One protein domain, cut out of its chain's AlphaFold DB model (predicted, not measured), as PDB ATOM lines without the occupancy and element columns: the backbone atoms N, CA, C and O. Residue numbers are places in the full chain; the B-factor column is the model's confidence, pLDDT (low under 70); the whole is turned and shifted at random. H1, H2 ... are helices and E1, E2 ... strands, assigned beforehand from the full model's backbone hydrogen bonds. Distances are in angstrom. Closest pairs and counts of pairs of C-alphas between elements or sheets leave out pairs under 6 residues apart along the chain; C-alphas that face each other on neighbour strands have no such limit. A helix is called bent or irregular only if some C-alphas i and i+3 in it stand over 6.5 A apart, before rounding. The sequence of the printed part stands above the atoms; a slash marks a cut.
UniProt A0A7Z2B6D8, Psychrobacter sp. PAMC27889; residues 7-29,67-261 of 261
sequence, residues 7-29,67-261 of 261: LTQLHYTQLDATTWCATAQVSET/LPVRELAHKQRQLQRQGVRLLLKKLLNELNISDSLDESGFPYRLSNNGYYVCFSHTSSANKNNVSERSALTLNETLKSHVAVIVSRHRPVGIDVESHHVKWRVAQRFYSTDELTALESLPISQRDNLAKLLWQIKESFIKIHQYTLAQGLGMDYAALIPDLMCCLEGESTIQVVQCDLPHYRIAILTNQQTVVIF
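AT A GLANCE: This is residues 7 to 29 and 67 to 261 of the 261 residues of a protein of Psychrobacter sp. PAMC27889 (UniProt A0A7Z2B6D8). Two antiparallel sheets lie partly face to face in the middle, with helices on the outsides: the larger sheet curls round the long helix H1, and H4 and H6 cover the far face of the smaller sheet. H3 and H5 pack on H4, with short H2 nearby, and the loop residues 127 to 132 stick out. The printed part has 218 residues, with named elements in the order E1 E2 H1 E3 E4 E5 E6 H2 H3 H4 H5 H6 E7 E8 E9, six helices and nine strands, a mixed class. It is compact, with a radius of gyration of the C-alphas of 17.8 A and spans of 49 by 47 by 34 A.

HOW THE PARTS SIT: Begin at the larger, twisted sheet, in order E1 at residues 7 to 16, E2 at 19 to 29, E5 at 141 to 151, E4 at 116 to 123 and E3 at 108 to 110. Look there for N 13 and O 21, N 22 and O 148, N 147 and O 120, and N 117 and O 108, each 2.8 A apart, within hydrogen-bond range. E3 E4 E5 is a meander, each strand the antiparallel neighbour of the one before. H1, residues 69 to 94, makes two layers with this sheet, a helix on one face; its closest C-alphas to E5 are Val 84 and Val 146, 5.7 A apart. The smaller sheet runs E6 at 157 to 160, E9 at 257 to 260, E8 at 248 to 252 and E7 at 237 to 241, with E7 E8 E9 a second meander. Here N 260 and O 157, N 259 and O 250, and N 240 and O 249 are each 2.8 A apart. The sheets form a sandwich, two sheets face to face, their facing parts 9.8 A centre to centre and their planes 27 degrees apart. H4, residues 187 to 208, is over E6 and E9 at a height of 9.1 A; H6, residues 221 to 232, is over E7 on the same face at 9.6 A. H6 is irregular: C-alphas 222 and 225 are 7.2 A apart. H4 is the hub: it touches H6, H3 at 176 to 183, H5 at 212 to 216 and, only just, with 3 pairs of C-alphas within 8 A, H2 at 167 to 173. Its closest C-alphas to H5 are Ile 205 and Gly 215, 5.4 A apart. In H2, H3, H4 and H5 every O i to N i+4 pair is within hydrogen-bond range; in H1 21 of 22 are, in H6 6 of 8.

IN THESE COORDINATES: Find C-alpha 7 at (142.643, 188.217, 171.949), where E1 begins; it bends by 51 degrees at residue 10. H1 runs 37.0 A from C-alpha 69 at (122.764, 184.131, 158.549), E2 32.9 A, E5 32.6 A and H4 31.0 A. E9 ends at C-alpha 260, (129.104, 187.918, 191.546).

THE WHOLE: The C-alphas farthest apart, Leu 138 and Pro 245, are 52.1 A apart. Residues 30 to 66 are not printed; C-alphas 29 and 67 are 13.8 A apart across the cut. The links H1 to E3 and E4 to E5 are long. Mean pLDDT of the printed part is 89.9; residues 67, 125 to 140 and 245 are under 70.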
ATOM      1  N   LEU A   7     143.180 187.488 170.803       93.56
ATOM      2  CA  LEU A   7     142.643 188.217 171.949       93.56
ATOM      3  C   LEU A   7     143.330 189.576 172.047       93.56
ATOM      4  O   LEU A   7     144.556 189.650 172.140       93.56
ATOM      5  N   THR A   8     142.532 190.633 172.071       94.12
ATOM      6  CA  THR A   8     142.954 192.023 172.259       94.12
ATOM      7  C   THR A   8     142.236 192.615 173.472       94.12
ATOM      8  O   THR A   8     141.308 192.006 174.002       94.12
ATOM      9  N   GLN A   9     142.671 193.795 173.937       93.75
ATOM     10  CA  GLN A   9     142.041 194.499 175.071       93.75
ATOM     11  C   GLN A   9     141.901 193.607 176.318       93.75
ATOM     12  O   GLN A   9     140.837 193.496 176.920       93.75
ATOM     13  N   LEU A  10     142.982 192.899 176.646       96.19
ATOM     14  CA  LEU A  10     143.009 191.967 177.760       96.19
ATOM     15  C   LEU A  10     143.098 192.736 179.078       96.19
ATOM     16  O   LEU A  10     144.036 193.503 179.286       96.19
ATOM     17  N   HIS A  11     142.145 192.489 179.968       97.12
ATOM     18  CA  HIS A  11     142.129 193.045 181.312       97.12
ATOM     19  C   HIS A  11     142.010 191.918 182.325       97.12
ATOM     20  O   HIS A  11     141.124 191.075 182.208       97.12
ATOM     21  N   TYR A  12     142.892 191.932 183.318       97.56
ATOM     22  CA  TYR A  12     142.842 191.062 184.485       97.56
ATOM     23  C   TYR A  12     142.384 191.883 185.685       97.56
ATOM     24  O   TYR A  12     142.782 193.036 185.845       97.56
ATOM     25  N   THR A  13     141.521 191.320 186.521       97.19
ATOM     26  CA  THR A  13     140.999 191.998 187.706       97.19
ATOM     27  C   THR A  13     140.987 191.029 188.873       97.19
ATOM     28  O   THR A  13     140.351 189.976 188.816       97.19
ATOM     29  N   GLN A  14     141.703 191.389 189.933       97.00
ATOM     30  CA  GLN A  14     141.626 190.702 191.213       97.00
ATOM     31  C   GLN A  14     140.486 191.295 192.034       97.00
ATOM     32  O   GLN A  14     140.451 192.502 192.256       97.00
ATOM     33  N   LEU A  15     139.564 190.445 192.472       95.12
ATOM     34  CA  LEU A  15     138.385 190.857 193.235       95.12
ATOM     35  C   LEU A  15     138.559 190.579 194.731       95.12
ATOM     36  O   LEU A  15     138.111 191.353 195.575       95.12
ATOM     37  N   ASP A  16     139.254 189.490 195.062       93.62
ATOM     38  CA  ASP A  16     139.779 189.210 196.396       93.62
ATOM     39  C   ASP A  16     141.021 188.304 196.326       93.62
ATOM     40  O   ASP A  16     141.581 188.066 195.255       93.62
ATOM     41  N   ALA A  17     141.478 187.802 197.473       93.31
ATOM     42  CA  ALA A  17     142.674 186.967 197.571       93.31
ATOM     43  C   ALA A  17     142.614 185.669 196.739       93.31
ATOM     44  O   ALA A  17     143.657 185.083 196.466       93.31
ATOM     45  N   THR A  18     141.422 185.206 196.354       93.94
ATOM     46  CA  THR A  18     141.216 183.897 195.708       93.94
ATOM     47  C   THR A  18     140.313 183.933 194.481       93.94
ATOM     48  O   THR A  18     140.002 182.881 193.917       93.94
ATOM     49  N   THR A  19     139.883 185.129 194.085       97.06
ATOM     50  CA  THR A  19     138.951 185.349 192.988       97.06
ATOM     51  C   THR A  19     139.531 186.351 192.004       97.06
ATOM     52  O   THR A  19     139.813 187.504 192.347       97.06
ATOM     53  N   TRP A  20     139.638 185.914 190.751       98.06
ATOM     54  CA  TRP A  20     140.124 186.722 189.641       98.06
ATOM     55  C   TRP A  20     139.203 186.580 188.443       98.06
ATOM     56  O   TRP A  20     138.769 185.477 188.114       98.06
ATOM     57  N   CYS A  21     138.960 187.678 187.738       98.12
ATOM     58  CA  CYS A  21     138.322 187.640 186.433       98.12
ATOM     59  C   CYS A  21     139.218 188.235 185.354       98.12
ATOM     60  O   CYS A  21     140.125 189.025 185.620       98.12
ATOM     61  N   ALA A  22     138.951 187.844 184.115       98.44
ATOM     62  CA  ALA A  22     139.557 188.428 182.940       98.44
ATOM     63  C   ALA A  22     138.489 188.736 181.895       98.44
ATOM     64  O   ALA A  22     137.519 187.992 181.741       98.44
ATOM     65  N   THR A  23     138.700 189.808 181.142       98.12
ATOM     66  CA  THR A  23     137.883 190.182 179.984       98.12
ATOM     67  C   THR A  23     138.783 190.463 178.795       98.12
ATOM     68  O   THR A  23     139.898 190.955 178.964       98.12
ATOM     69  N   ALA A  24     138.303 190.183 177.589       97.19
ATOM     70  CA  ALA A  24     139.012 190.502 176.360       97.19
ATOM     71  C   ALA A  24     138.043 190.696 175.194       97.19
ATOM     72  O   ALA A  24     136.898 190.238 175.223       97.19
ATOM     73  N   GLN A  25     138.537 191.305 174.125       95.56
ATOM     74  CA  GLN A  25     137.929 191.201 172.810       95.56
ATOM     75  C   GLN A  25     138.553 190.018 172.066       95.56
ATOM     76  O   GLN A  25     139.770 189.886 171.988       95.56
ATOM     77  N   VAL A  26     137.713 189.157 171.499       94.38
ATOM     78  CA  VAL A  26     138.123 188.090 170.588       94.38
ATOM     79  C   VAL A  26     137.709 188.446 169.170       94.38
ATOM     80  O   VAL A  26     136.586 188.907 168.941       94.38
ATOM     81  N   SER A  27     138.606 188.220 168.214       91.25
ATOM     82  CA  SER A  27     138.313 188.445 166.803       91.25
ATOM     83  C   SER A  27     138.873 187.367 165.889       91.25
ATOM     84  O   SER A  27     139.947 186.822 166.149       91.25
ATOM     85  N   GLU A  28     138.160 187.118 164.796       86.12
ATOM     86  CA  GLU A  28     138.573 186.218 163.722       86.12
ATOM     87  C   GLU A  28     138.298 186.869 162.365       86.12
ATOM     88  O   GLU A  28     137.191 187.342 162.085       86.12
ATOM     89  N   THR A  29     139.325 186.892 161.516       75.75
ATOM     90  CA  THR A  29     139.203 187.333 160.126       75.75
ATOM     91  C   THR A  29     138.833 186.136 159.261       75.75
ATOM     92  O   THR A  29     139.600 185.179 159.143       75.75
ATOM     93  N   LEU A  67     127.536 184.856 152.992       67.00
ATOM     94  CA  LEU A  67     127.350 183.746 153.928       67.00
ATOM     95  C   LEU A  67     125.920 183.762 154.496       67.00
ATOM     96  O   LEU A  67     125.458 184.819 154.935       67.00
ATOM     97  N   PRO A  68     125.226 182.612 154.578       79.44
ATOM     98  CA  PRO A  68     123.915 182.533 155.212       79.44
ATOM     99  C   PRO A  68     123.954 182.967 156.684       79.44
ATOM    100  O   PRO A  68     124.858 182.589 157.430       79.44
ATOM    101  N   VAL A  69     122.905 183.655 157.152       78.62
ATOM    102  CA  VAL A  69     122.764 184.131 158.549       78.62
ATOM    103  C   VAL A  69     123.021 183.020 159.576       78.62
ATOM    104  O   VAL A  69     123.661 183.242 160.605       78.62
ATOM    105  N   ARG A  70     122.557 181.798 159.292       81.75
ATOM    106  CA  ARG A  70     122.764 180.633 160.165       81.75
ATOM    107  C   ARG A  70     124.239 180.257 160.294       81.75
ATOM    108  O   ARG A  70     124.680 179.912 161.389       81.75
ATOM    109  N   GLU A  71     124.988 180.310 159.197       82.31
ATOM    110  CA  GLU A  71     126.414 179.993 159.195       82.31
ATOM    111  C   GLU A  71     127.205 181.065 159.948       82.31
ATOM    112  O   GLU A  71     128.067 180.733 160.759       82.31
ATOM    113  N   LEU A  72     126.842 182.338 159.769       81.44
ATOM    114  CA  LEU A  72     127.419 183.449 160.528       81.44
ATOM    115  C   LEU A  72     127.185 183.298 162.029       81.44
ATOM    116  O   LEU A  72     128.129 183.379 162.811       81.44
ATOM    117  N   ALA A  73     125.950 183.002 162.437       84.56
ATOM    118  CA  ALA A  73     125.625 182.753 163.838       84.56
ATOM    119  C   ALA A  73     126.389 181.543 164.399       84.56
ATOM    120  O   ALA A  73     126.815 181.555 165.553       84.56
ATOM    121  N   HIS A  74     126.585 180.496 163.593       87.94
ATOM    122  CA  HIS A  74     127.389 179.347 163.990       87.94
ATOM    123  C   HIS A  74     128.867 179.725 164.183       87.94
ATOM    124  O   HIS A  74     129.416 179.443 165.246       87.94
ATOM    125  N   LYS A  75     129.490 180.408 163.214       87.19
ATOM    126  CA  LYS A  75     130.882 180.884 163.312       87.19
ATOM    127  C   LYS A  75     131.074 181.819 164.505       87.19
ATOM    128  O   LYS A  75     132.002 181.625 165.280       87.19
ATOM    129  N   GLN A  76     130.137 182.738 164.732       88.94
ATOM    130  CA  GLN A  76     130.156 183.634 165.889       88.94
ATOM    131  C   GLN A  76     130.173 182.868 167.220       88.94
ATOM    132  O   GLN A  76     130.963 183.191 168.106       88.94
ATOM    133  N   ARG A  77     129.345 181.825 167.358       91.81
ATOM    134  CA  ARG A  77     129.327 180.978 168.562       91.81
ATOM    135  C   ARG A  77     130.616 180.179 168.725       91.81
ATOM    136  O   ARG A  77     131.070 180.000 169.851       91.81
ATOM    137  N   GLN A  78     131.201 179.686 167.634       92.88
ATOM    138  CA  GLN A  78     132.493 178.990 167.685       92.88
ATOM    139  C   GLN A  78     133.607 179.938 168.141       92.88
ATOM    140  O   GLN A  78     134.335 179.601 169.073       92.88
ATOM    141  N   LEU A  79     133.660 181.151 167.581       92.75
ATOM    142  CA  LEU A  79     134.593 182.202 167.989       92.75
ATOM    143  C   LEU A  79     134.480 182.513 169.485       92.75
ATOM    144  O   LEU A  79     135.483 182.552 170.190       92.75
ATOM    145  N   GLN A  80     133.257 182.686 169.988       95.31
ATOM    146  CA  GLN A  80     132.999 182.948 171.408       95.31
ATOM    147  C   GLN A  80     133.461 181.786 172.293       95.31
ATOM    148  O   GLN A  80     134.183 182.001 173.265       95.31
ATOM    149  N   ARG A  81     133.110 180.544 171.931       94.88
ATOM    150  CA  ARG A  81     133.494 179.327 172.669       94.88
ATOM    151  C   ARG A  81     135.004 179.129 172.732       94.88
ATOM    152  O   ARG A  81     135.517 178.733 173.779       94.88
ATOM    153  N   GLN A  82     135.707 179.373 171.632       95.44
ATOM    154  CA  GLN A  82     137.164 179.293 171.595       95.44
ATOM    155  C   GLN A  82     137.800 180.468 172.346       95.44
ATOM    156  O   GLN A  82     138.743 180.269 173.108       95.44
ATOM    157  N   GLY A  83     137.239 181.673 172.199       96.75
ATOM    158  CA  GLY A  83     137.699 182.890 172.860       96.75
ATOM    159  C   GLY A  83     137.691 182.787 174.381       96.75
ATOM    160  O   GLY A  83     138.714 183.054 175.003       96.75
ATOM    161  N   VAL A  84     136.589 182.326 174.986       97.75
ATOM    162  CA  VAL A  84     136.511 182.161 176.451       97.75
ATOM    163  C   VAL A  84     137.508 181.122 176.980       97.75
ATOM    164  O   VAL A  84     138.103 181.321 178.036       97.75
ATOM    165  N   ARG A  85     137.766 180.045 176.224       97.31
ATOM    166  CA  ARG A  85     138.746 179.006 176.593       97.31
ATOM    167  C   ARG A  85     140.180 179.511 176.487       97.31
ATOM    168  O   ARG A  85     140.992 179.261 177.375       97.31
ATOM    169  N   LEU A  86     140.494 180.250 175.423       97.38
ATOM    170  CA  LEU A  86     141.801 180.884 175.279       97.38
ATOM    171  C   LEU A  86     142.028 181.936 176.373       97.38
ATOM    172  O   LEU A  86     143.136 182.040 176.899       97.38
ATOM    173  N   LEU A  87     140.981 182.680 176.740       98.44
ATOM    174  CA  LEU A  87     141.028 183.653 177.823       98.44
ATOM    175  C   LEU A  87     141.270 182.978 179.179       98.44
ATOM    176  O   LEU A  87     142.149 183.425 179.912       98.44
ATOM    177  N   LEU A  88     140.582 181.868 179.479       98.44
ATOM    178  CA  LEU A  88     140.867 181.063 180.672       98.44
ATOM    179  C   LEU A  88     142.327 180.622 180.694       98.44
ATOM    180  O   LEU A  88     143.002 180.834 181.690       98.44
ATOM    181  N   LYS A  89     142.842 180.064 179.592       97.75
ATOM    182  CA  LYS A  89     144.246 179.637 179.514       97.75
ATOM    183  C   LYS A  89     145.209 180.787 179.825       97.75
ATOM    184  O   LYS A  89     146.170 180.597 180.562       97.75
ATOM    185  N   LYS A  90     144.950 181.983 179.287       98.06
ATOM    186  CA  LYS A  90     145.746 183.181 179.588       98.06
ATOM    187  C   LYS A  90     145.647 183.601 181.056       98.06
ATOM    188  O   LYS A  90     146.659 184.009 181.610       98.06
ATOM    189  N   LEU A  91     144.470 183.506 181.672       98.38
ATOM    190  CA  LEU A  91     144.282 183.800 183.094       98.38
ATOM    191  C   LEU A  91     144.994 182.776 183.988       98.38
ATOM    192  O   LEU A  91     145.707 183.169 184.899       98.38
ATOM    193  N   LEU A  92     144.869 181.478 183.708       97.81
ATOM    194  CA  LEU A  92     145.556 180.438 184.478       97.81
ATOM    195  C   LEU A  92     147.079 180.578 184.389       97.81
ATOM    196  O   LEU A  92     147.755 180.465 185.406       97.81
ATOM    197  N   ASN A  93     147.607 180.896 183.203       97.56
ATOM    198  CA  ASN A  93     149.029 181.182 183.029       97.56
ATOM    199  C   ASN A  93     149.479 182.398 183.854       97.56
ATOM    200  O   ASN A  93     150.507 182.318 184.514       97.56
ATOM    201  N   GLU A  94     148.709 183.492 183.842       97.69
ATOM    202  CA  GLU A  94     149.002 184.701 184.632       97.69
ATOM    203  C   GLU A  94     149.038 184.400 186.138       97.69
ATOM    204  O   GLU A  94     149.886 184.898 186.872       97.69
ATOM    205  N   LEU A  95     148.145 183.521 186.595       96.62
ATOM    206  CA  LEU A  95     148.051 183.094 187.989       96.62
ATOM    207  C   LEU A  95     149.018 181.955 188.354       96.62
ATOM    208  O   LEU A  95     149.008 181.497 189.495       96.62
ATOM    209  N   ASN A  96     149.834 181.477 187.408       96.81
ATOM    210  CA  ASN A  96     150.687 180.293 187.559       96.81
ATOM    211  C   ASN A  96     149.925 179.033 188.023       96.81
ATOM    212  O   ASN A  96     150.444 178.211 188.780       96.81
ATOM    213  N   ILE A  97     148.686 178.862 187.561       95.56
ATOM    214  CA  ILE A  97     147.854 177.687 187.836       95.56
ATOM    215  C   ILE A  97     147.994 176.705 186.671       95.56
ATOM    216  O   ILE A  97     147.562 176.979 185.553       95.56
ATOM    217  N   SER A  98     148.570 175.531 186.936       96.12
ATOM    218  CA  SER A  98     148.587 174.418 185.983       96.12
ATOM    219  C   SER A  98     147.386 173.514 186.240       96.12
ATOM    220  O   SER A  98     147.364 172.756 187.208       96.12
ATOM    221  N   ASP A  99     146.351 173.643 185.412       95.75
ATOM    222  CA  ASP A  99     145.139 172.835 185.520       95.75
ATOM    223  C   ASP A  99     144.390 172.750 184.183       95.75
ATOM    224  O   ASP A  99     144.690 173.478 183.232       95.75
ATOM    225  N   SER A 100     143.389 171.876 184.127       94.50
ATOM    226  CA  SER A 100     142.464 171.728 183.008       94.50
ATOM    227  C   SER A 100     141.041 172.082 183.419       94.50
ATOM    228  O   SER A 100     140.648 171.900 184.567       94.50
ATOM    229  N   LEU A 101     140.254 172.576 182.465       96.56
ATOM    230  CA  LEU A 101     138.823 172.788 182.647       96.56
ATOM    231  C   LEU A 101     138.086 171.443 182.580       96.56
ATOM    232  O   LEU A 101     138.222 170.718 181.596       96.56
ATOM    233  N   ASP A 102     137.277 171.148 183.591       95.00
ATOM    234  CA  ASP A 102     136.263 170.102 183.548       95.00
ATOM    235  C   ASP A 102     134.978 170.664 182.919       95.00
ATOM    236  O   ASP A 102     134.332 171.564 183.465       95.00
ATOM    237  N   GLU A 103     134.629 170.141 181.742       91.81
ATOM    238  CA  GLU A 103     133.433 170.521 180.981       91.81
ATOM    239  C   GLU A 103     132.262 169.538 181.168       91.81
ATOM    240  O   GLU A 103     131.255 169.659 180.469       91.81
ATOM    241  N   SER A 104     132.373 168.564 182.080       90.25
ATOM    242  CA  SER A 104     131.367 167.507 182.271       90.25
ATOM    243  C   SER A 104     130.004 168.029 182.740       90.25
ATOM    244  O   SER A 104     128.972 167.435 182.425       90.25
ATOM    245  N   GLY A 105     129.983 169.153 183.455       85.06
ATOM    246  CA  GLY A 105     128.765 169.736 183.993       85.06
ATOM    247  C   GLY A 105     128.960 171.156 184.503       85.06
ATOM    248  O   GLY A 105     130.076 171.657 184.630       85.06
ATOM    249  N   PHE A 106     127.838 171.812 184.775       84.56
ATOM    250  CA  PHE A 106     127.796 173.159 185.320       84.56
ATOM    251  C   PHE A 106     127.484 173.111 186.834       84.56
ATOM    252  O   PHE A 106     126.676 172.271 187.235       84.56
ATOM    253  N   PRO A 107     128.089 173.964 187.690       90.56
ATOM    254  CA  PRO A 107     129.115 174.966 187.394       90.56
ATOM    255  C   PRO A 107     130.437 174.333 186.955       90.56
ATOM    256  O   PRO A 107     130.845 173.304 187.496       90.56
ATOM    257  N   TYR A 108     131.120 174.977 186.005       95.75
ATOM    258  CA  TYR A 108     132.419 174.498 185.539       95.75
ATOM    259  C   TYR A 108     133.465 174.580 186.648       95.75
ATOM    260  O   TYR A 108     133.427 175.473 187.504       95.75
ATOM    261  N   ARG A 109     134.429 173.661 186.610       96.12
ATOM    262  CA  ARG A 109     135.520 173.593 187.582       96.12
ATOM    263  C   ARG A 109     136.854 173.337 186.904       96.12
ATOM    264  O   ARG A 109     136.901 172.824 185.791       96.12
ATOM    265  N   LEU A 110     137.942 173.669 187.586       96.75
ATOM    266  CA  LEU A 110     139.252 173.122 187.252       96.75
ATOM    267  C   LEU A 110     139.414 171.737 187.885       96.75
ATOM    268  O   LEU A 110     139.041 171.541 189.045       96.75
ATOM    269  N   SER A 111     139.958 170.788 187.126       93.88
ATOM    270  CA  SER A 111     139.953 169.362 187.461       93.88
ATOM    271  C   SER A 111     140.714 169.034 188.746       93.88
ATOM    272  O   SER A 111     140.264 168.189 189.514       93.88
ATOM    273  N   ASN A 112     141.849 169.693 188.998       91.62
ATOM    274  CA  ASN A 112     142.746 169.314 190.093       91.62
ATOM    275  C   ASN A 112     142.650 170.255 191.299       91.62
ATOM    276  O   ASN A 112     142.678 169.819 192.446       91.62
ATOM    277  N   ASN A 113     142.532 171.560 191.055       86.62
ATOM    278  CA  ASN A 113     142.587 172.580 192.097       86.62
ATOM    279  C   ASN A 113     141.208 173.006 192.615       86.62
ATOM    280  O   ASN A 113     141.144 173.818 193.541       86.62
ATOM    281  N   GLY A 114     140.122 172.506 192.014       86.38
ATOM    282  CA  GLY A 114     138.748 172.718 192.477       86.38
ATOM    283  C   GLY A 114     138.205 174.140 192.307       86.38
ATOM    284  O   GLY A 114     137.109 174.416 192.796       86.38
ATOM    285  N   TYR A 115     138.934 175.031 191.621       96.50
ATOM    286  CA  TYR A 115     138.451 176.375 191.299       96.50
ATOM    287  C   TYR A 115     137.153 176.287 190.503       96.50
ATOM    288  O   TYR A 115     137.077 175.554 189.521       96.50
ATOM    289  N   TYR A 116     136.163 177.077 190.893       97.25
ATOM    290  CA  TYR A 116     134.986 177.351 190.087       97.25
ATOM    291  C   TYR A 116     135.368 178.235 188.912       97.25
ATOM    292  O   TYR A 116     136.163 179.159 189.073       97.25
ATOM    293  N   VAL A 117     134.780 177.965 187.751       98.12
ATOM    294  CA  VAL A 117     134.972 178.741 186.528       98.12
ATOM    295  C   VAL A 117     133.611 179.152 185.984       98.12
ATOM    296  O   VAL A 117     132.694 178.337 185.889       98.12
ATOM    297  N   CYS A 118     133.471 180.412 185.587       98.19
ATOM    298  CA  CYS A 118     132.280 180.885 184.890       98.19
ATOM    299  C   CYS A 118     132.666 181.728 183.677       98.19
ATOM    300  O   CYS A 118     133.659 182.454 183.705       98.19
ATOM    301  N   PHE A 119     131.886 181.609 182.604       98.12
ATOM    302  CA  PHE A 119     132.125 182.283 181.333       98.12
ATOM    303  C   PHE A 119     130.955 183.192 180.968       98.12
ATOM    304  O   PHE A 119     129.791 182.862 181.198       98.12
ATOM    305  N   SER A 120     131.259 184.292 180.289       97.94
ATOM    306  CA  SER A 120     130.262 185.062 179.551       97.94
ATOM    307  C   SER A 120     130.842 185.599 178.250       97.94
ATOM    308  O   SER A 120     132.059 185.659 178.060       97.94
ATOM    309  N   HIS A 121     129.963 185.915 177.310       96.88
ATOM    310  CA  HIS A 121     130.327 186.504 176.037       96.88
ATOM    311  C   HIS A 121     129.158 187.290 175.458       96.88
ATOM    312  O   HIS A 121     128.002 186.906 175.600       96.88
ATOM    313  N   THR A 122     129.475 188.334 174.705       94.62
ATOM    314  CA  THR A 122     128.497 189.093 173.926       94.62
ATOM    315  C   THR A 122     129.109 189.469 172.585       94.62
ATOM    316  O   THR A 122     130.313 189.717 172.463       94.62
ATOM    317  N   SER A 123     128.296 189.462 171.533       87.75
ATOM    318  CA  SER A 123     128.761 189.882 170.213       87.75
ATOM    319  C   SER A 123     128.984 191.391 170.215       87.75
ATOM    320  O   SER A 123     128.069 192.144 170.545       87.75
ATOM    321  N   SER A 124     130.159 191.853 169.782       73.19
ATOM    322  CA  SER A 124     130.383 193.279 169.537       73.19
ATOM    323  C   SER A 124     129.570 193.650 168.297       73.19
ATOM    324  O   SER A 124     129.966 193.353 167.171       73.19
ATOM    325  N   ALA A 125     128.367 194.185 168.484       58.00
ATOM    326  CA  ALA A 125     127.480 194.471 167.370       58.00
ATOM    327  C   ALA A 125     128.079 195.503 166.413       58.00
ATOM    328  O   ALA A 125     128.276 196.656 166.773       58.00
ATOM    329  N   ASN A 126     128.204 195.111 165.149       48.78
ATOM    330  CA  ASN A 126     128.082 196.018 164.012       48.78
ATOM    331  C   ASN A 126     126.642 195.910 163.471       48.78
ATOM    332  O   ASN A 126     126.402 195.515 162.334       48.78
ATOM    333  N   LYS A 127     125.636 196.160 164.326       46.25
ATOM    334  CA  LYS A 127     124.215 196.009 163.946       46.25
ATOM    335  C   LYS A 127     123.657 197.181 163.138       46.25
ATOM    336  O   LYS A 127     122.580 197.037 162.568       46.25
ATOM    337  N   ASN A 128     124.399 198.282 163.010       38.84
ATOM    338  CA  ASN A 128     123.939 199.470 162.284       38.84
ATOM    339  C   ASN A 128     123.806 199.269 160.759       38.84
ATOM    340  O   ASN A 128     123.380 200.192 160.085       38.84
ATOM    341  N   ASN A 129     124.107 198.079 160.216       39.50
ATOM    342  CA  ASN A 129     123.918 197.744 158.795       39.50
ATOM    343  C   ASN A 129     123.166 196.412 158.562       39.50
ATOM    344  O   ASN A 129     123.253 195.824 157.485       39.50
ATOM    345  N   VAL A 130     122.457 195.874 159.564       44.28
ATOM    346  CA  VAL A 130     121.843 194.528 159.463       44.28
ATOM    347  C   VAL A 130     120.521 194.523 158.687       44.28
ATOM    348  O   VAL A 130     120.120 193.470 158.200       44.28
ATOM    349  N   SER A 131     119.868 195.670 158.483       40.91
ATOM    350  CA  SER A 131     118.685 195.732 157.611       40.91
ATOM    351  C   SER A 131     119.010 195.574 156.118       40.91
ATOM    352  O   SER A 131     118.085 195.351 155.347       40.91
ATOM    353  N   GLU A 132     120.287 195.619 155.707       43.56
ATOM    354  CA  GLU A 132     120.683 195.523 154.287       43.56
ATOM    355  C   GLU A 132     121.788 194.494 153.973       43.56
ATOM    356  O   GLU A 132     122.023 194.187 152.806       43.56
ATOM    357  N   ARG A 133     122.467 193.902 154.966       46.78
ATOM    358  CA  ARG A 133     123.572 192.957 154.709       46.78
ATOM    359  C   ARG A 133     123.177 191.497 154.906       46.78
ATOM    360  O   ARG A 133     123.460 190.885 155.930       46.78
ATOM    361  N   SER A 134     122.635 190.901 153.851       46.16
ATOM    362  CA  SER A 134     122.707 189.450 153.607       46.16
ATOM    363  C   SER A 134     124.098 189.000 153.114       46.16
ATOM    364  O   SER A 134     124.315 187.814 152.875       46.16
ATOM    365  N   ALA A 135     125.064 189.922 153.004       49.88
ATOM    366  CA  ALA A 135     126.438 189.677 152.578       49.88
ATOM    367  C   ALA A 135     127.435 190.198 153.624       49.88
ATOM    368  O   ALA A 135     127.541 191.413 153.797       49.88
ATOM    369  N   LEU A 136     128.210 189.324 154.278       53.50
ATOM    370  CA  LEU A 136     129.525 189.769 154.755       53.50
ATOM    371  C   LEU A 136     130.398 189.991 153.519       53.50
ATOM    372  O   LEU A 136     130.440 189.138 152.632       53.50
ATOM    373  N   THR A 137     131.083 191.127 153.439       52.03
ATOM    374  CA  THR A 137     132.093 191.341 152.395       52.03
ATOM    375  C   THR A 137     133.386 190.613 152.765       52.03
ATOM    376  O   THR A 137     133.612 190.266 153.924       52.03
ATOM    377  N   LEU A 138     134.243 190.376 151.767       49.62
ATOM    378  CA  LEU A 138     135.417 189.487 151.786       49.62
ATOM    379  C   LEU A 138     136.485 189.778 152.875       49.62
ATOM    380  O   LEU A 138     137.483 189.075 152.931       49.62
ATOM    381  N   ASN A 139     136.282 190.772 153.751       56.06
ATOM    382  CA  ASN A 139     137.216 191.216 154.794       56.06
ATOM    383  C   ASN A 139     136.547 191.515 156.157       56.06
ATOM    384  O   ASN A 139     137.157 192.148 157.023       56.06
ATOM    385  N   GLU A 140     135.288 191.120 156.372       67.06
ATOM    386  CA  GLU A 140     134.594 191.448 157.620       67.06
ATOM    387  C   GLU A 140     135.099 190.576 158.786       67.06
ATOM    388  O   GLU A 140     135.128 189.346 158.725       67.06
ATOM    389  N   THR A 141     135.558 191.236 159.851       77.00
ATOM    390  CA  THR A 141     136.123 190.582 161.038       77.00
ATOM    391  C   THR A 141     135.022 190.366 162.067       77.00
ATOM    392  O   THR A 141     134.413 191.331 162.531       77.00
ATOM    393  N   LEU A 142     134.791 189.111 162.452       83.81
ATOM    394  CA  LEU A 142     133.886 188.790 163.552       83.81
ATOM    395  C   LEU A 142     134.537 189.213 164.866       83.81
ATOM    396  O   LEU A 142     135.720 188.947 165.079       83.81
ATOM    397  N   LYS A 143     133.771 189.870 165.742       89.62
ATOM    398  CA  LYS A 143     134.248 190.361 167.040       89.62
ATOM    399  C   LYS A 143     133.277 190.000 168.159       89.62
ATOM    400  O   LYS A 143     132.057 189.995 167.985       89.62
ATOM    401  N   SER A 144     133.807 189.684 169.327       93.12
ATOM    402  CA  SER A 144     133.027 189.494 170.550       93.12
ATOM    403  C   SER A 144     133.805 189.967 171.755       93.12
ATOM    404  O   SER A 144     135.029 189.885 171.768       93.12
ATOM    405  N   HIS A 145     133.086 190.395 172.781       95.56
ATOM    406  CA  HIS A 145     133.642 190.499 174.118       95.56
ATOM    407  C   HIS A 145     133.444 189.167 174.828       95.56
ATOM    408  O   HIS A 145     132.389 188.540 174.719       95.56
ATOM    409  N   VAL A 146     134.489 188.715 175.506       97.69
ATOM    410  CA  VAL A 146     134.527 187.464 176.256       97.69
ATOM    411  C   VAL A 146     135.017 187.754 177.664       97.69
ATOM    412  O   VAL A 146     135.888 188.599 177.865       97.69
ATOM    413  N   ALA A 147     134.456 187.042 178.629       98.50
ATOM    414  CA  ALA A 147     134.761 187.193 180.036       98.50
ATOM    415  C   ALA A 147     134.866 185.817 180.701       98.50
ATOM    416  O   ALA A 147     134.136 184.882 180.354       98.50
ATOM    417  N   VAL A 148     135.783 185.696 181.653       98.62
ATOM    418  CA  VAL A 148     135.952 184.514 182.499       98.62
ATOM    419  C   VAL A 148     136.216 184.948 183.930       98.62
ATOM    420  O   VAL A 148     136.895 185.943 184.163       98.62
ATOM    421  N   ILE A 149     135.716 184.181 184.885       98.56
ATOM    422  CA  ILE A 149     136.073 184.298 186.294       98.56
ATOM    423  C   ILE A 149     136.501 182.947 186.841       98.56
ATOM    424  O   ILE A 149     135.941 181.920 186.454       98.56
ATOM    425  N   VAL A 150     137.482 182.967 187.743       98.06
ATOM    426  CA  VAL A 150     137.893 181.823 188.553       98.06
ATOM    427  C   VAL A 150     137.815 182.176 190.038       98.06
ATOM    428  O   VAL A 150     138.200 183.277 190.431       98.06
ATOM    429  N   SER A 151     137.327 181.253 190.868       97.12
ATOM    430  CA  SER A 151     137.299 181.416 192.330       97.12
ATOM    431  C   SER A 151     137.535 180.098 193.052       97.12
ATOM    432  O   SER A 151     137.050 179.056 192.618       97.12
ATOM    433  N   ARG A 152     138.274 180.123 194.164       93.88
ATOM    434  CA  ARG A 152     138.616 178.901 194.911       93.88
ATOM    435  C   ARG A 152     137.547 178.461 195.911       93.88
ATOM    436  O   ARG A 152     137.457 177.276 196.213       93.88
ATOM    437  N   HIS A 153     136.765 179.392 196.455       87.56
ATOM    438  CA  HIS A 153     135.950 179.110 197.642       87.56
ATOM    439  C   HIS A 153     134.493 178.765 197.343       87.56
ATOM    440  O   HIS A 153     133.914 177.934 198.042       87.56
ATOM    441  N   ARG A 154     133.887 179.372 196.321       91.62
ATOM    442  CA  ARG A 154     132.453 179.216 196.036       91.62
ATOM    443  C   ARG A 154     132.138 179.382 194.550       91.62
ATOM    444  O   ARG A 154     132.959 179.952 193.829       91.62
ATOM    445  N   PRO A 155     130.967 178.901 194.088       94.81
ATOM    446  CA  PRO A 155     130.504 179.185 192.740       94.81
ATOM    447  C   PRO A 155     130.396 180.691 192.522       94.81
ATOM    448  O   PRO A 155     129.963 181.420 193.414       94.81
ATOM    449  N   VAL A 156     130.776 181.125 191.328       96.50
ATOM    450  CA  VAL A 156     130.830 182.529 190.920       96.50
ATOM    451  C   VAL A 156     130.095 182.728 189.604       96.50
ATOM    452  O   VAL A 156     129.998 181.809 188.788       96.50
ATOM    453  N   GLY A 157     129.581 183.934 189.401       97.25
ATOM    454  CA  GLY A 157     128.853 184.331 188.205       97.25
ATOM    455  C   GLY A 157     129.552 185.503 187.534       97.25
ATOM    456  O   GLY A 157     130.021 186.413 188.209       97.25
ATOM    457  N   ILE A 158     129.635 185.485 186.209       98.44
ATOM    458  CA  ILE A 158     130.087 186.632 185.421       98.44
ATOM    459  C   ILE A 158     129.138 186.830 184.253       98.44
ATOM    460  O   ILE A 158     128.713 185.852 183.627       98.44
ATOM    461  N   ASP A 159     128.832 188.081 183.930       98.25
ATOM    462  CA  ASP A 159     128.078 188.411 182.734       98.25
ATOM    463  C   ASP A 159     128.562 189.689 182.046       98.25
ATOM    464  O   ASP A 159     128.651 190.747 182.666       98.25
ATOM    465  N   VAL A 160     128.877 189.585 180.751       96.44
ATOM    466  CA  VAL A 160     129.264 190.709 179.893       96.44
ATOM    467  C   VAL A 160     128.161 190.949 178.876       96.44
ATOM    468  O   VAL A 160     127.810 190.054 178.110       96.44
ATOM    469  N   GLU A 161     127.639 192.170 178.832       93.00
ATOM    470  CA  GLU A 161     126.596 192.541 177.884       93.00
ATOM    471  C   GLU A 161     126.926 193.891 177.253       93.00
ATOM    472  O   GLU A 161     127.223 194.869 177.935       93.00
ATOM    473  N   SER A 162     126.848 193.968 175.928       86.81
ATOM    474  CA  SER A 162     127.110 195.198 175.179       86.81
ATOM    475  C   SER A 162     125.831 195.888 174.726       86.81
ATOM    476  O   SER A 162     125.861 197.071 174.399       86.81
ATOM    477  N   HIS A 163     124.696 195.193 174.755       88.25
ATOM    478  CA  HIS A 163     123.417 195.726 174.306       88.25
ATOM    479  C   HIS A 163     122.521 196.132 175.472       88.25
ATOM    480  O   HIS A 163     122.599 195.580 176.565       88.25
ATOM    481  N   HIS A 164     121.615 197.073 175.219       90.50
ATOM    482  CA  HIS A 164     120.511 197.321 176.137       90.50
ATOM    483  C   HIS A 164     119.496 196.181 176.074       90.50
ATOM    484  O   HIS A 164     119.220 195.613 175.009       90.50
ATOM    485  N   VAL A 165     118.886 195.900 177.219       93.44
ATOM    486  CA  VAL A 165     117.731 195.011 177.302       93.44
ATOM    487  C   VAL A 165     116.528 195.765 176.760       93.44
ATOM    488  O   VAL A 165     116.201 196.857 177.216       93.44
ATOM    489  N   LYS A 166     115.848 195.190 175.764       95.25
ATOM    490  CA  LYS A 166     114.602 195.779 175.262       95.25
ATOM    491  C   LYS A 166     113.604 195.866 176.412       95.25
ATOM    492  O   LYS A 166     113.319 194.843 177.027       95.25
ATOM    493  N   TRP A 167     112.996 197.031 176.618       96.12
ATOM    494  CA  TRP A 167     112.062 197.250 177.728       96.12
ATOM    495  C   TRP A 167     110.956 196.182 177.830       96.12
ATOM    496  O   TRP A 167     110.730 195.625 178.896       96.12
ATOM    497  N   ARG A 168     110.362 195.772 176.698       97.12
ATOM    498  CA  ARG A 168     109.354 194.690 176.662       97.12
ATOM    499  C   ARG A 168     109.855 193.333 177.182       97.12
ATOM    500  O   ARG A 168     109.045 192.507 177.587       97.12
ATOM    501  N   VAL A 169     111.160 193.066 177.105       96.38
ATOM    502  CA  VAL A 169     111.768 191.847 177.663       96.38
ATOM    503  C   VAL A 169     111.857 191.970 179.179       96.38
ATOM    504  O   VAL A 169     111.436 191.043 179.862       96.38
ATOM    505  N   ALA A 170     112.310 193.117 179.699       97.00
ATOM    506  CA  ALA A 170     112.316 193.383 181.137       97.00
ATOM    507  C   ALA A 170     110.896 193.271 181.724       97.00
ATOM    508  O   ALA A 170     110.681 192.478 182.631       97.00
ATOM    509  N   GLN A 171     109.903 193.928 181.111       97.31
ATOM    510  CA  GLN A 171     108.489 193.857 181.521       97.31
ATOM    511  C   GLN A 171     107.917 192.437 181.575       97.31
ATOM    512  O   GLN A 171     106.977 192.175 182.315       97.31
ATOM    513  N   ARG A 172     108.444 191.518 180.758       97.25
ATOM    514  CA  ARG A 172     107.967 190.134 180.718       97.25
ATOM    515  C   ARG A 172     108.538 189.281 181.849       97.25
ATOM    516  O   ARG A 172     107.891 188.312 182.233       97.25
ATOM    517  N   PHE A 173     109.762 189.564 182.284       97.25
ATOM    518  CA  PHE A 173     110.521 188.643 183.126       97.25
ATOM    519  C   PHE A 173     110.879 189.189 184.500       97.25
ATOM    520  O   PHE A 173     111.091 188.376 185.386       97.25
ATOM    521  N   TYR A 174     110.984 190.504 184.683       98.12
ATOM    522  CA  TYR A 174     111.393 191.076 185.966       98.12
ATOM    523  C   TYR A 174     110.247 191.035 186.973       98.12
ATOM    524  O   TYR A 174     109.076 190.933 186.599       98.12
ATOM    525  N   SER A 175     110.602 191.104 188.251       97.88
ATOM    526  CA  SER A 175     109.626 191.172 189.333       97.88
ATOM    527  C   SER A 175     108.846 192.490 189.295       97.88
ATOM    528  O   SER A 175     109.276 193.487 188.711       97.88
ATOM    529  N   THR A 176     107.675 192.508 189.931       97.75
ATOM    530  CA  THR A 176     106.821 193.702 189.989       97.75
ATOM    531  C   THR A 176     107.504 194.876 190.693       97.75
ATOM    532  O   THR A 176     107.355 196.015 190.244       97.75
ATOM    533  N   ASP A 177     108.289 194.614 191.737       97.94
ATOM    534  CA  ASP A 177     108.962 195.657 192.515       97.94
ATOM    535  C   ASP A 177     110.105 196.298 191.712       97.94
ATOM    536  O   ASP A 177     110.203 197.526 191.634       97.94
ATOM    537  N   GLU A 178     110.891 195.491 190.989       98.12
ATOM    538  CA  GLU A 178     111.896 195.995 190.044       98.12
ATOM    539  C   GLU A 178     111.267 196.833 188.931       98.12
ATOM    540  O   GLU A 178     111.788 197.895 188.592       98.12
ATOM    541  N   LEU A 179     110.154 196.375 188.348       98.19
ATOM    542  CA  LEU A 179     109.468 197.110 187.284       98.19
ATOM    543  C   LEU A 179     108.927 198.447 187.782       98.19
ATOM    544  O   LEU A 179     109.120 199.456 187.108       98.19
ATOM    545  N   THR A 180     108.330 198.469 188.972       97.88
ATOM    546  CA  THR A 180     107.822 199.698 189.596       97.88
ATOM    547  C   THR A 180     108.948 200.711 189.803       97.88
ATOM    548  O   THR A 180     108.814 201.879 189.433       97.88
ATOM    549  N   ALA A 181     110.092 200.263 190.327       97.44
ATOM    550  CA  ALA A 181     111.263 201.114 190.500       97.44
ATOM    551  C   ALA A 181     111.810 201.619 189.152       97.44
ATOM    552  O   ALA A 181     112.053 202.813 188.991       97.44
ATOM    553  N   LEU A 182     111.939 200.739 188.155       97.56
ATOM    554  CA  LEU A 182     112.436 201.079 186.819       97.56
ATOM    555  C   LEU A 182     111.526 202.068 186.074       97.56
ATOM    556  O   LEU A 182     112.026 202.961 185.393       97.56
ATOM    557  N   GLU A 183     110.205 201.937 186.190       97.19
ATOM    558  CA  GLU A 183     109.239 202.827 185.529       97.19
ATOM    559  C   GLU A 183     109.250 204.254 186.088       97.19
ATOM    560  O   GLU A 183     108.899 205.189 185.368       97.19
ATOM    561  N   SER A 184     109.703 204.434 187.330       96.06
ATOM    562  CA  SER A 184     109.866 205.757 187.942       96.06
ATOM    563  C   SER A 184     111.074 206.545 187.412       96.06
ATOM    564  O   SER A 184     111.164 207.754 187.625       96.06
ATOM    565  N   LEU A 185     111.997 205.882 186.705       96.00
ATOM    566  CA  LEU A 185     113.251 206.477 186.246       96.00
ATOM    567  C   LEU A 185     113.138 207.099 184.841       96.00
ATOM    568  O   LEU A 185     112.400 206.604 183.982       96.00
ATOM    569  N   PRO A 186     113.951 208.130 184.536       96.12
ATOM    570  CA  PRO A 186     114.181 208.576 183.166       96.12
ATOM    571  C   PRO A 186     114.609 207.419 182.253       96.12
ATOM    572  O   PRO A 186     115.374 206.547 182.662       96.12
ATOM    573  N   ILE A 187     114.184 207.446 180.984       95.50
ATOM    574  CA  ILE A 187     114.385 206.346 180.015       95.50
ATOM    575  C   ILE A 187     115.845 205.871 179.944       95.50
ATOM    576  O   ILE A 187     116.092 204.668 179.912       95.50
ATOM    577  N   SER A 188     116.813 206.789 179.943       93.31
ATOM    578  CA  SER A 188     118.238 206.442 179.884       93.31
ATOM    579  C   SER A 188     118.715 205.690 181.131       93.31
ATOM    580  O   SER A 188     119.390 204.669 181.012       93.31
ATOM    581  N   GLN A 189     118.339 206.163 182.321       94.62
ATOM    582  CA  GLN A 189     118.672 205.517 183.592       94.62
ATOM    583  C   GLN A 189     117.971 204.165 183.712       94.62
ATOM    584  O   GLN A 189     118.615 203.175 184.049       94.62
ATOM    585  N   ARG A 190     116.689 204.097 183.334       96.25
ATOM    586  CA  ARG A 190     115.920 202.852 183.278       96.25
ATOM    587  C   ARG A 190     116.604 201.809 182.404       96.25
ATOM    588  O   ARG A 190     116.774 200.676 182.834       96.25
ATOM    589  N   ASP A 191     116.994 202.164 181.182       95.31
ATOM    590  CA  ASP A 191     117.562 201.204 180.234       95.31
ATOM    591  C   ASP A 191     118.977 200.747 180.653       95.31
ATOM    592  O   ASP A 191     119.358 199.600 180.399       95.31
ATOM    593  N   ASN A 192     119.746 201.610 181.330       94.50
ATOM    594  CA  ASN A 192     121.033 201.251 181.936       94.50
ATOM    595  C   ASN A 192     120.858 200.318 183.139       94.50
ATOM    596  O   ASN A 192     121.498 199.268 183.205       94.50
ATOM    597  N   LEU A 193     119.961 200.662 184.064       96.06
ATOM    598  CA  LEU A 193     119.702 199.865 185.257       96.06
ATOM    599  C   LEU A 193     119.039 198.526 184.910       96.06
ATOM    600  O   LEU A 193     119.411 197.494 185.462       96.06
ATOM    601  N   ALA A 194     118.126 198.499 183.937       97.25
ATOM    602  CA  ALA A 194     117.523 197.263 183.449       97.25
ATOM    603  C   ALA A 194     118.583 196.310 182.884       97.25
ATOM    604  O   ALA A 194     118.518 195.108 183.134       97.25
ATOM    605  N   LYS A 195     119.578 196.831 182.157       96.56
ATOM    606  CA  LYS A 195     120.724 196.041 181.695       96.56
ATOM    607  C   LYS A 195     121.577 195.544 182.867       96.56
ATOM    608  O   LYS A 195     121.963 194.382 182.877       96.56
ATOM    609  N   LEU A 196     121.841 196.382 183.862       96.50
ATOM    610  CA  LEU A 196     122.637 195.989 185.024       96.50
ATOM    611  C   LEU A 196     121.958 194.862 185.825       96.50
ATOM    612  O   LEU A 196     122.591 193.853 186.130       96.50
ATOM    613  N   LEU A 197     120.647 194.977 186.059       97.31
ATOM    614  CA  LEU A 197     119.829 193.927 186.674       97.31
ATOM    615  C   LEU A 197     119.841 192.632 185.855       97.31
ATOM    616  O   LEU A 197     119.918 191.553 186.434       97.31
ATOM    617  N   TRP A 198     119.822 192.717 184.520       97.94
ATOM    618  CA  TRP A 198     119.948 191.539 183.655       97.94
ATOM    619  C   TRP A 198     121.248 190.785 183.916       97.94
ATOM    620  O   TRP A 198     121.224 189.580 184.148       97.94
ATOM    621  N   GLN A 199     122.373 191.501 183.924       97.69
ATOM    622  CA  GLN A 199     123.695 190.909 184.127       97.69
ATOM    623  C   GLN A 199     123.834 190.289 185.528       97.69
ATOM    624  O   GLN A 199     124.433 189.219 185.677       97.69
ATOM    625  N   ILE A 200     123.242 190.921 186.548       97.19
ATOM    626  CA  ILE A 200     123.156 190.377 187.912       97.19
ATOM    627  C   ILE A 200     122.324 189.086 187.920       97.19
ATOM    628  O   ILE A 200     122.796 188.051 188.395       97.19
ATOM    629  N   LYS A 201     121.121 189.104 187.335       97.12
ATOM    630  CA  LYS A 201     120.223 187.940 187.266       97.12
ATOM    631  C   LYS A 201     120.858 186.765 186.515       97.12
ATOM    632  O   LYS A 201     120.844 185.649 187.025       97.12
ATOM    633  N   GLU A 202     121.460 186.999 185.350       97.44
ATOM    634  CA  GLU A 202     122.207 185.988 184.579       97.44
ATOM    635  C   GLU A 202     123.391 185.420 185.373       97.44
ATOM    636  O   GLU A 202     123.641 184.213 185.364       97.44
ATOM    637  N   SER A 203     124.103 186.264 186.120       97.19
ATOM    638  CA  SER A 203     125.198 185.810 186.981       97.19
ATOM    639  C   SER A 203     124.697 184.915 188.122       97.19
ATOM    640  O   SER A 203     125.304 183.878 188.387       97.19
ATOM    641  N   PHE A 204     123.560 185.233 188.748       96.19
ATOM    642  CA  PHE A 204     122.947 184.365 189.758       96.19
ATOM    643  C   PHE A 204     122.347 183.083 189.170       96.19
ATOM    644  O   PHE A 204     122.472 182.025 189.784       96.19
ATOM    645  N   ILE A 205     121.772 183.127 187.962       96.50
ATOM    646  CA  ILE A 205     121.364 181.925 187.211       96.50
ATOM    647  C   ILE A 205     122.558 180.982 187.050       96.50
ATOM    648  O   ILE A 205     122.443 179.785 187.302       96.50
ATOM    649  N   LYS A 206     123.722 181.532 186.692       95.50
ATOM    650  CA  LYS A 206     124.979 180.788 186.563       95.50
ATOM    651  C   LYS A 206     125.508 180.261 187.908       95.50
ATOM    652  O   LYS A 206     126.165 179.232 187.955       95.50
ATOM    653  N   ILE A 207     125.224 180.909 189.028       94.88
ATOM    654  CA  ILE A 207     125.641 180.398 190.343       94.88
ATOM    655  C   ILE A 207     124.721 179.263 190.807       94.88
ATOM    656  O   ILE A 207     125.189 178.194 191.199       94.88
ATOM    657  N   HIS A 208     123.410 179.494 190.752       93.56
ATOM    658  CA  HIS A 208     122.400 178.623 191.355       93.56
ATOM    659  C   HIS A 208     121.818 177.583 190.395       93.56
ATOM    660  O   HIS A 208     121.048 176.727 190.819       93.56
ATOM    661  N   GLN A 209     122.192 177.637 189.114       93.19
ATOM    662  CA  GLN A 209     121.688 176.762 188.052       93.19
ATOM    663  C   GLN A 209     120.172 176.865 187.848       93.19
ATOM    664  O   GLN A 209     119.496 175.885 187.528       93.19
ATOM    665  N   TYR A 210     119.620 178.063 188.036       94.31
ATOM    666  CA  TYR A 210     118.212 178.307 187.756       94.31
ATOM    667  C   TYR A 210     117.912 178.161 186.265       94.31
ATOM    668  O   TYR A 210     118.765 178.357 185.400       94.31
ATOM    669  N   THR A 211     116.651 177.877 185.941       94.31
ATOM    670  CA  THR A 211     116.190 178.141 184.577       94.31
ATOM    671  C   THR A 211     116.168 179.648 184.331       94.31
ATOM    672  O   THR A 211     115.981 180.439 185.258       94.31
ATOM    673  N   LEU A 212     116.295 180.054 183.065       92.50
ATOM    674  CA  LEU A 212     116.266 181.468 182.686       92.50
ATOM    675  C   LEU A 212     115.005 182.177 183.209       92.50
ATOM    676  O   LEU A 212     115.090 183.252 183.788       92.50
ATOM    677  N   ALA A 213     113.835 181.550 183.054       92.50
ATOM    678  CA  ALA A 213     112.570 182.131 183.499       92.50
ATOM    679  C   ALA A 213     112.502 182.299 185.025       92.50
ATOM    680  O   ALA A 213     112.034 183.329 185.495       92.50
ATOM    681  N   GLN A 214     112.992 181.315 185.787       94.31
ATOM    682  CA  GLN A 214     113.039 181.404 187.249       94.31
ATOM    683  C   GLN A 214     113.988 182.511 187.705       94.31
ATOM    684  O   GLN A 214     113.592 183.379 188.471       94.31
ATOM    685  N   GLY A 215     115.231 182.503 187.216       95.62
ATOM    686  CA  GLY A 215     116.244 183.437 187.696       95.62
ATOM    687  C   GLY A 215     115.991 184.884 187.280       95.62
ATOM    688  O   GLY A 215     116.239 185.787 188.075       95.62
ATOM    689  N   LEU A 216     115.441 185.121 186.082       96.81
ATOM    690  CA  LEU A 216     115.064 186.476 185.673       96.81
ATOM    691  C   LEU A 216     113.892 187.036 186.496       96.81
ATOM    692  O   LEU A 216     113.819 188.252 186.659       96.81
ATOM    693  N   GLY A 217     113.024 186.170 187.030       96.62
ATOM    694  CA  GLY A 217     111.890 186.540 187.883       96.62
ATOM    695  C   GLY A 217     112.225 186.770 189.356       96.62
ATOM    696  O   GLY A 217     111.364 187.243 190.091       96.62
ATOM    697  N   MET A 218     113.448 186.453 189.796       95.69
ATOM    698  CA  MET A 218     113.899 186.726 191.166       95.69
ATOM    699  C   MET A 218     113.974 188.230 191.416       95.69
ATOM    700  O   MET A 218     114.514 188.946 190.580       95.69
ATOM    701  N   ASP A 219     113.479 188.698 192.553       95.94
ATOM    702  CA  ASP A 219     113.455 190.121 192.886       95.94
ATOM    703  C   ASP A 219     114.794 190.607 193.468       95.94
ATOM    704  O   ASP A 219     115.295 190.057 194.450       95.94
ATOM    705  N   TYR A 220     115.364 191.646 192.852       95.50
ATOM    706  CA  TYR A 220     116.557 192.360 193.306       95.50
ATOM    707  C   TYR A 220     116.310 193.867 193.489       95.50
ATOM    708  O   TYR A 220     117.260 194.654 193.458       95.50
ATOM    709  N   ALA A 221     115.060 194.297 193.691       95.50
ATOM    710  CA  ALA A 221     114.704 195.704 193.868       95.50
ATOM    711  C   ALA A 221     115.480 196.379 195.013       95.50
ATOM    712  O   ALA A 221     115.845 197.548 194.897       95.50
ATOM    713  N   ALA A 222     115.819 195.634 196.070       94.19
ATOM    714  CA  ALA A 222     116.625 196.125 197.189       94.19
ATOM    715  C   ALA A 222     118.020 196.636 196.774       94.19
ATOM    716  O   ALA A 222     118.552 197.534 197.418       94.19
ATOM    717  N   LEU A 223     118.592 196.124 195.676       94.75
ATOM    718  CA  LEU A 223     119.899 196.563 195.175       94.75
ATOM    719  C   LEU A 223     119.827 197.888 194.404       94.75
ATOM    720  O   LEU A 223     120.849 198.544 194.219       94.75
ATOM    721  N   ILE A 224     118.648 198.289 193.918       95.06
ATOM    722  CA  ILE A 224     118.493 199.417 192.986       95.06
ATOM    723  C   ILE A 224     119.128 200.722 193.495       95.06
ATOM    724  O   ILE A 224     119.836 201.345 192.700       95.06
ATOM    725  N   PRO A 225     118.948 201.147 194.762       93.44
ATOM    726  CA  PRO A 225     119.579 202.367 195.262       93.44
ATOM    727  C   PRO A 225     121.109 202.347 195.129       93.44
ATOM    728  O   PRO A 225     121.693 203.292 194.599       93.44
ATOM    729  N   ASP A 226     121.756 201.244 195.516       93.12
ATOM    730  CA  ASP A 226     123.214 201.102 195.431       93.12
ATOM    731  C   ASP A 226     123.695 201.022 193.977       93.12
ATOM    732  O   ASP A 226     124.719 201.605 193.612       93.12
ATOM    733  N   LEU A 227     122.937 200.340 193.114       93.75
ATOM    734  CA  LEU A 227     123.233 200.255 191.684       93.75
ATOM    735  C   LEU A 227     123.123 201.620 190.990       93.75
ATOM    736  O   LEU A 227     123.916 201.910 190.095       93.75
ATOM    737  N   MET A 228     122.178 202.466 191.403       91.94
ATOM    738  CA  MET A 228     122.039 203.831 190.887       91.94
ATOM    739  C   MET A 228     123.240 204.696 191.265       91.94
ATOM    740  O   MET A 228     123.823 205.324 190.382       91.94
ATOM    741  N   CYS A 229     123.686 204.636 192.525       89.38
ATOM    742  CA  CYS A 229     124.941 205.267 192.946       89.38
ATOM    743  C   CYS A 229     126.119 204.789 192.083       89.38
ATOM    744  O   CYS A 229     126.982 205.584 191.705       89.38
ATOM    745  N   CYS A 230     126.128 203.504 191.704       87.12
ATOM    746  CA  CYS A 230     127.185 202.968 190.856       87.12
ATOM    747  C   CYS A 230     127.181 203.522 189.428       87.12
ATOM    748  O   CYS A 230     128.242 203.703 188.834       87.12
ATOM    749  N   LEU A 231     126.009 203.804 188.862       84.75
ATOM    750  CA  LEU A 231     125.902 204.376 187.519       84.75
ATOM    751  C   LEU A 231     126.354 205.843 187.457       84.75
ATOM    752  O   LEU A 231     126.728 206.312 186.384       84.75
ATOM    753  N   GLU A 232     126.322 206.550 188.585       83.81
ATOM    754  CA  GLU A 232     126.747 207.951 188.702       83.81
ATOM    755  C   GLU A 232     128.232 208.097 189.075       83.81
ATOM    756  O   GLU A 232     128.833 209.143 188.836       83.81
ATOM    757  N   GLY A 233     128.838 207.052 189.644       75.69
ATOM    758  CA  GLY A 233     130.232 207.059 190.080       75.69
ATOM    759  C   GLY A 233     131.253 207.028 188.934       75.69
ATOM    760  O   GLY A 233     131.080 206.348 187.926       75.69
ATOM    761  N   GLU A 234     132.392 207.695 189.137       77.62
ATOM    762  CA  GLU A 234     133.521 207.715 188.185       77.62
ATOM    763  C   GLU A 234     134.463 206.502 188.324       77.62
ATOM    764  O   GLU A 234     135.408 206.330 187.550       77.62
ATOM    765  N   SER A 235     134.236 205.649 189.328       81.81
ATOM    766  CA  SER A 235     135.105 204.507 189.615       81.81
ATOM    767  C   SER A 235     134.976 203.415 188.555       81.81
ATOM    768  O   SER A 235     133.877 203.013 188.171       81.81
ATOM    769  N   THR A 236     136.119 202.880 188.126       85.19
ATOM    770  CA  THR A 236     136.196 201.820 187.106       85.19
ATOM    771  C   THR A 236     135.662 200.476 187.597       85.19
ATOM    772  O   THR A 236     135.172 199.684 186.790       85.19
ATOM    773  N   ILE A 237     135.759 200.227 188.906       91.25
ATOM    774  CA  ILE A 237     135.232 199.049 189.592       91.25
ATOM    775  C   ILE A 237     134.475 199.525 190.825       91.25
ATOM    776  O   ILE A 237     135.016 200.282 191.631       91.25
ATOM    777  N   GLN A 238     133.243 199.054 190.982       93.19
ATOM    778  CA  GLN A 238     132.401 199.350 192.139       93.19
ATOM    779  C   GLN A 238     131.870 198.051 192.726       93.19
ATOM    780  O   GLN A 238     131.534 197.136 191.977       93.19
ATOM    781  N   VAL A 239     131.849 197.945 194.054       92.50
ATOM    782  CA  VAL A 239     131.458 196.715 194.752       92.50
ATOM    783  C   VAL A 239     130.256 196.994 195.638       92.50
ATOM    784  O   VAL A 239     130.356 197.753 196.599       92.50
ATOM    785  N   VAL A 240     129.143 196.337 195.328       91.94
ATOM    786  CA  VAL A 240     127.886 196.397 196.076       91.94
ATOM    787  C   VAL A 240     127.762 195.141 196.936       91.94
ATOM    788  O   VAL A 240     128.105 194.034 196.501       91.94
ATOM    789  N   GLN A 241     127.308 195.306 198.178       87.31
ATOM    790  CA  GLN A 241     126.983 194.180 199.053       87.31
ATOM    791  C   GLN A 241     125.600 193.642 198.689       87.31
ATOM    792  O   GLN A 241     124.697 194.412 198.384       87.31
ATOM    793  N   CYS A 242     125.434 192.323 198.706       80.56
ATOM    794  CA  CYS A 242     124.134 191.698 198.504       80.56
ATOM    795  C   CYS A 242     123.613 191.165 199.841       80.56
ATOM    796  O   CYS A 242     124.393 190.672 200.655       80.56
ATOM    797  N   ASP A 243     122.295 191.194 200.033       74.62
ATOM    798  CA  ASP A 243     121.636 190.593 201.201       74.62
ATOM    799  C   ASP A 243     121.809 189.065 201.257       74.62
ATOM    800  O   ASP A 243     121.586 188.435 202.295       74.62
ATOM    801  N   LEU A 244     122.239 188.447 200.150       70.06
ATOM    802  CA  LEU A 244     122.658 187.054 200.136       70.06
ATOM    803  C   LEU A 244     123.988 186.911 200.888       70.06
ATOM    804  O   LEU A 244     125.010 187.445 200.439       70.06
ATOM    805  N   PRO A 245     124.017 186.152 202.000       66.50
ATOM    806  CA  PRO A 245     125.222 186.013 202.791       66.50
ATOM    807  C   PRO A 245     126.344 185.461 201.908       66.50
ATOM    808  O   PRO A 245     126.170 184.468 201.199       66.50
ATOM    809  N   HIS A 246     127.505 186.111 201.986       81.25
ATOM    810  CA  HIS A 246     128.761 185.736 201.327       81.25
ATOM    811  C   HIS A 246     128.942 186.126 199.854       81.25
ATOM    812  O   HIS A 246     130.015 185.822 199.333       81.25
ATOM    813  N   TYR A 247     127.993 186.810 199.209       92.38
ATOM    814  CA  TYR A 247     128.183 187.311 197.843       92.38
ATOM    815  C   TYR A 247     128.339 188.829 197.778       92.38
ATOM    816  O   TYR A 247     127.634 189.589 198.440       92.38
ATOM    817  N   ARG A 248     129.260 189.267 196.922       94.31
ATOM    818  CA  ARG A 248     129.475 190.659 196.531       94.31
ATOM    819  C   ARG A 248     129.269 190.797 195.034       94.31
ATOM    820  O   ARG A 248     129.561 189.877 194.270       94.31
ATOM    821  N   ILE A 249     128.803 191.965 194.617       96.12
ATOM    822  CA  ILE A 249     128.576 192.289 193.212       96.12
ATOM    823  C   ILE A 249     129.623 193.313 192.800       96.12
ATOM    824  O   ILE A 249     129.596 194.441 193.276       96.12
ATOM    825  N   ALA A 250     130.550 192.929 191.926       96.38
ATOM    826  CA  ALA A 250     131.479 193.860 191.298       96.38
ATOM    827  C   ALA A 250     130.945 194.298 189.931       96.38
ATOM    828  O   ALA A 250     130.616 193.471 189.079       96.38
ATOM    829  N   ILE A 251     130.904 195.608 189.714       96.06
ATOM    830  CA  ILE A 251     130.501 196.250 188.465       96.06
ATOM    831  C   ILE A 251     131.759 196.831 187.830       96.06
ATOM    832  O   ILE A 251     132.378 197.745 188.374       96.06
ATOM    833  N   LEU A 252     132.147 196.270 186.689       94.75
ATOM    834  CA  LEU A 252     133.316 196.658 185.911       94.75
ATOM    835  C   LEU A 252     132.836 197.494 184.718       94.75
ATOM    836  O   LEU A 252     132.603 196.973 183.621       94.75
ATOM    837  N   THR A 253     132.612 198.789 184.955       89.50
ATOM    838  CA  THR A 253     131.868 199.678 184.045       89.50
ATOM    839  C   THR A 253     132.517 199.773 182.662       89.50
ATOM    840  O   THR A 253     131.836 199.626 181.644       89.50
ATOM    841  N   ASN A 254     133.844 199.921 182.607       89.25
ATOM    842  CA  ASN A 254     134.593 200.030 181.348       89.25
ATOM    843  C   ASN A 254     134.582 198.730 180.534       89.25
ATOM    844  O   ASN A 254     134.663 198.761 179.308       89.25
ATOM    845  N   GLN A 255     134.462 197.587 181.211       91.19
ATOM    846  CA  GLN A 255     134.365 196.267 180.595       91.19
ATOM    847  C   GLN A 255     132.913 195.845 180.324       91.19
ATOM    848  O   GLN A 255     132.691 194.742 179.823       91.19
ATOM    849  N   GLN A 256     131.919 196.673 180.680       92.94
ATOM    850  CA  GLN A 256     130.491 196.341 180.612       92.94
ATOM    851  C   GLN A 256     130.174 194.975 181.241       92.94
ATOM    852  O   GLN A 256     129.391 194.192 180.699       92.94
ATOM    853  N   THR A 257     130.836 194.658 182.353       96.44
ATOM    854  CA  THR A 257     130.828 193.323 182.956       96.44
ATOM    855  C   THR A 257     130.372 193.405 184.406       96.44
ATOM    856  O   THR A 257     130.831 194.263 185.156       96.44
ATOM    857  N   VAL A 258     129.493 192.490 184.804       97.75
ATOM    858  CA  VAL A 258     129.127 192.257 186.204       97.75
ATOM    859  C   VAL A 258     129.723 190.940 186.656       97.75
ATOM    860  O   VAL A 258     129.736 189.961 185.908       97.75
ATOM    861  N   VAL A 259     130.190 190.920 187.895       97.56
ATOM    862  CA  VAL A 259     130.673 189.727 188.572       97.56
ATOM    863  C   VAL A 259     129.966 189.563 189.909       97.56
ATOM    864  O   VAL A 259     129.836 190.521 190.662       97.56
ATOM    865  N   ILE A 260     129.597 188.327 190.232       96.88
ATOM    866  CA  ILE A 260     129.104 187.918 191.546       96.88
ATOM    867  C   ILE A 260     130.084 186.910 192.143       96.88
ATOM    868  O   ILE A 260     130.340 185.862 191.536       96.88
ATOM    869  N   PHE A 261     130.644 187.243 193.308       94.38
ATOM    870  CA  PHE A 261     131.752 186.509 193.922       94.38
ATOM    871  C   PHE A 261     131.797 186.555 195.444       94.38
ATOM    872  O   PHE A 261     131.127 187.404 196.064       94.38
TER     873      PHE A 261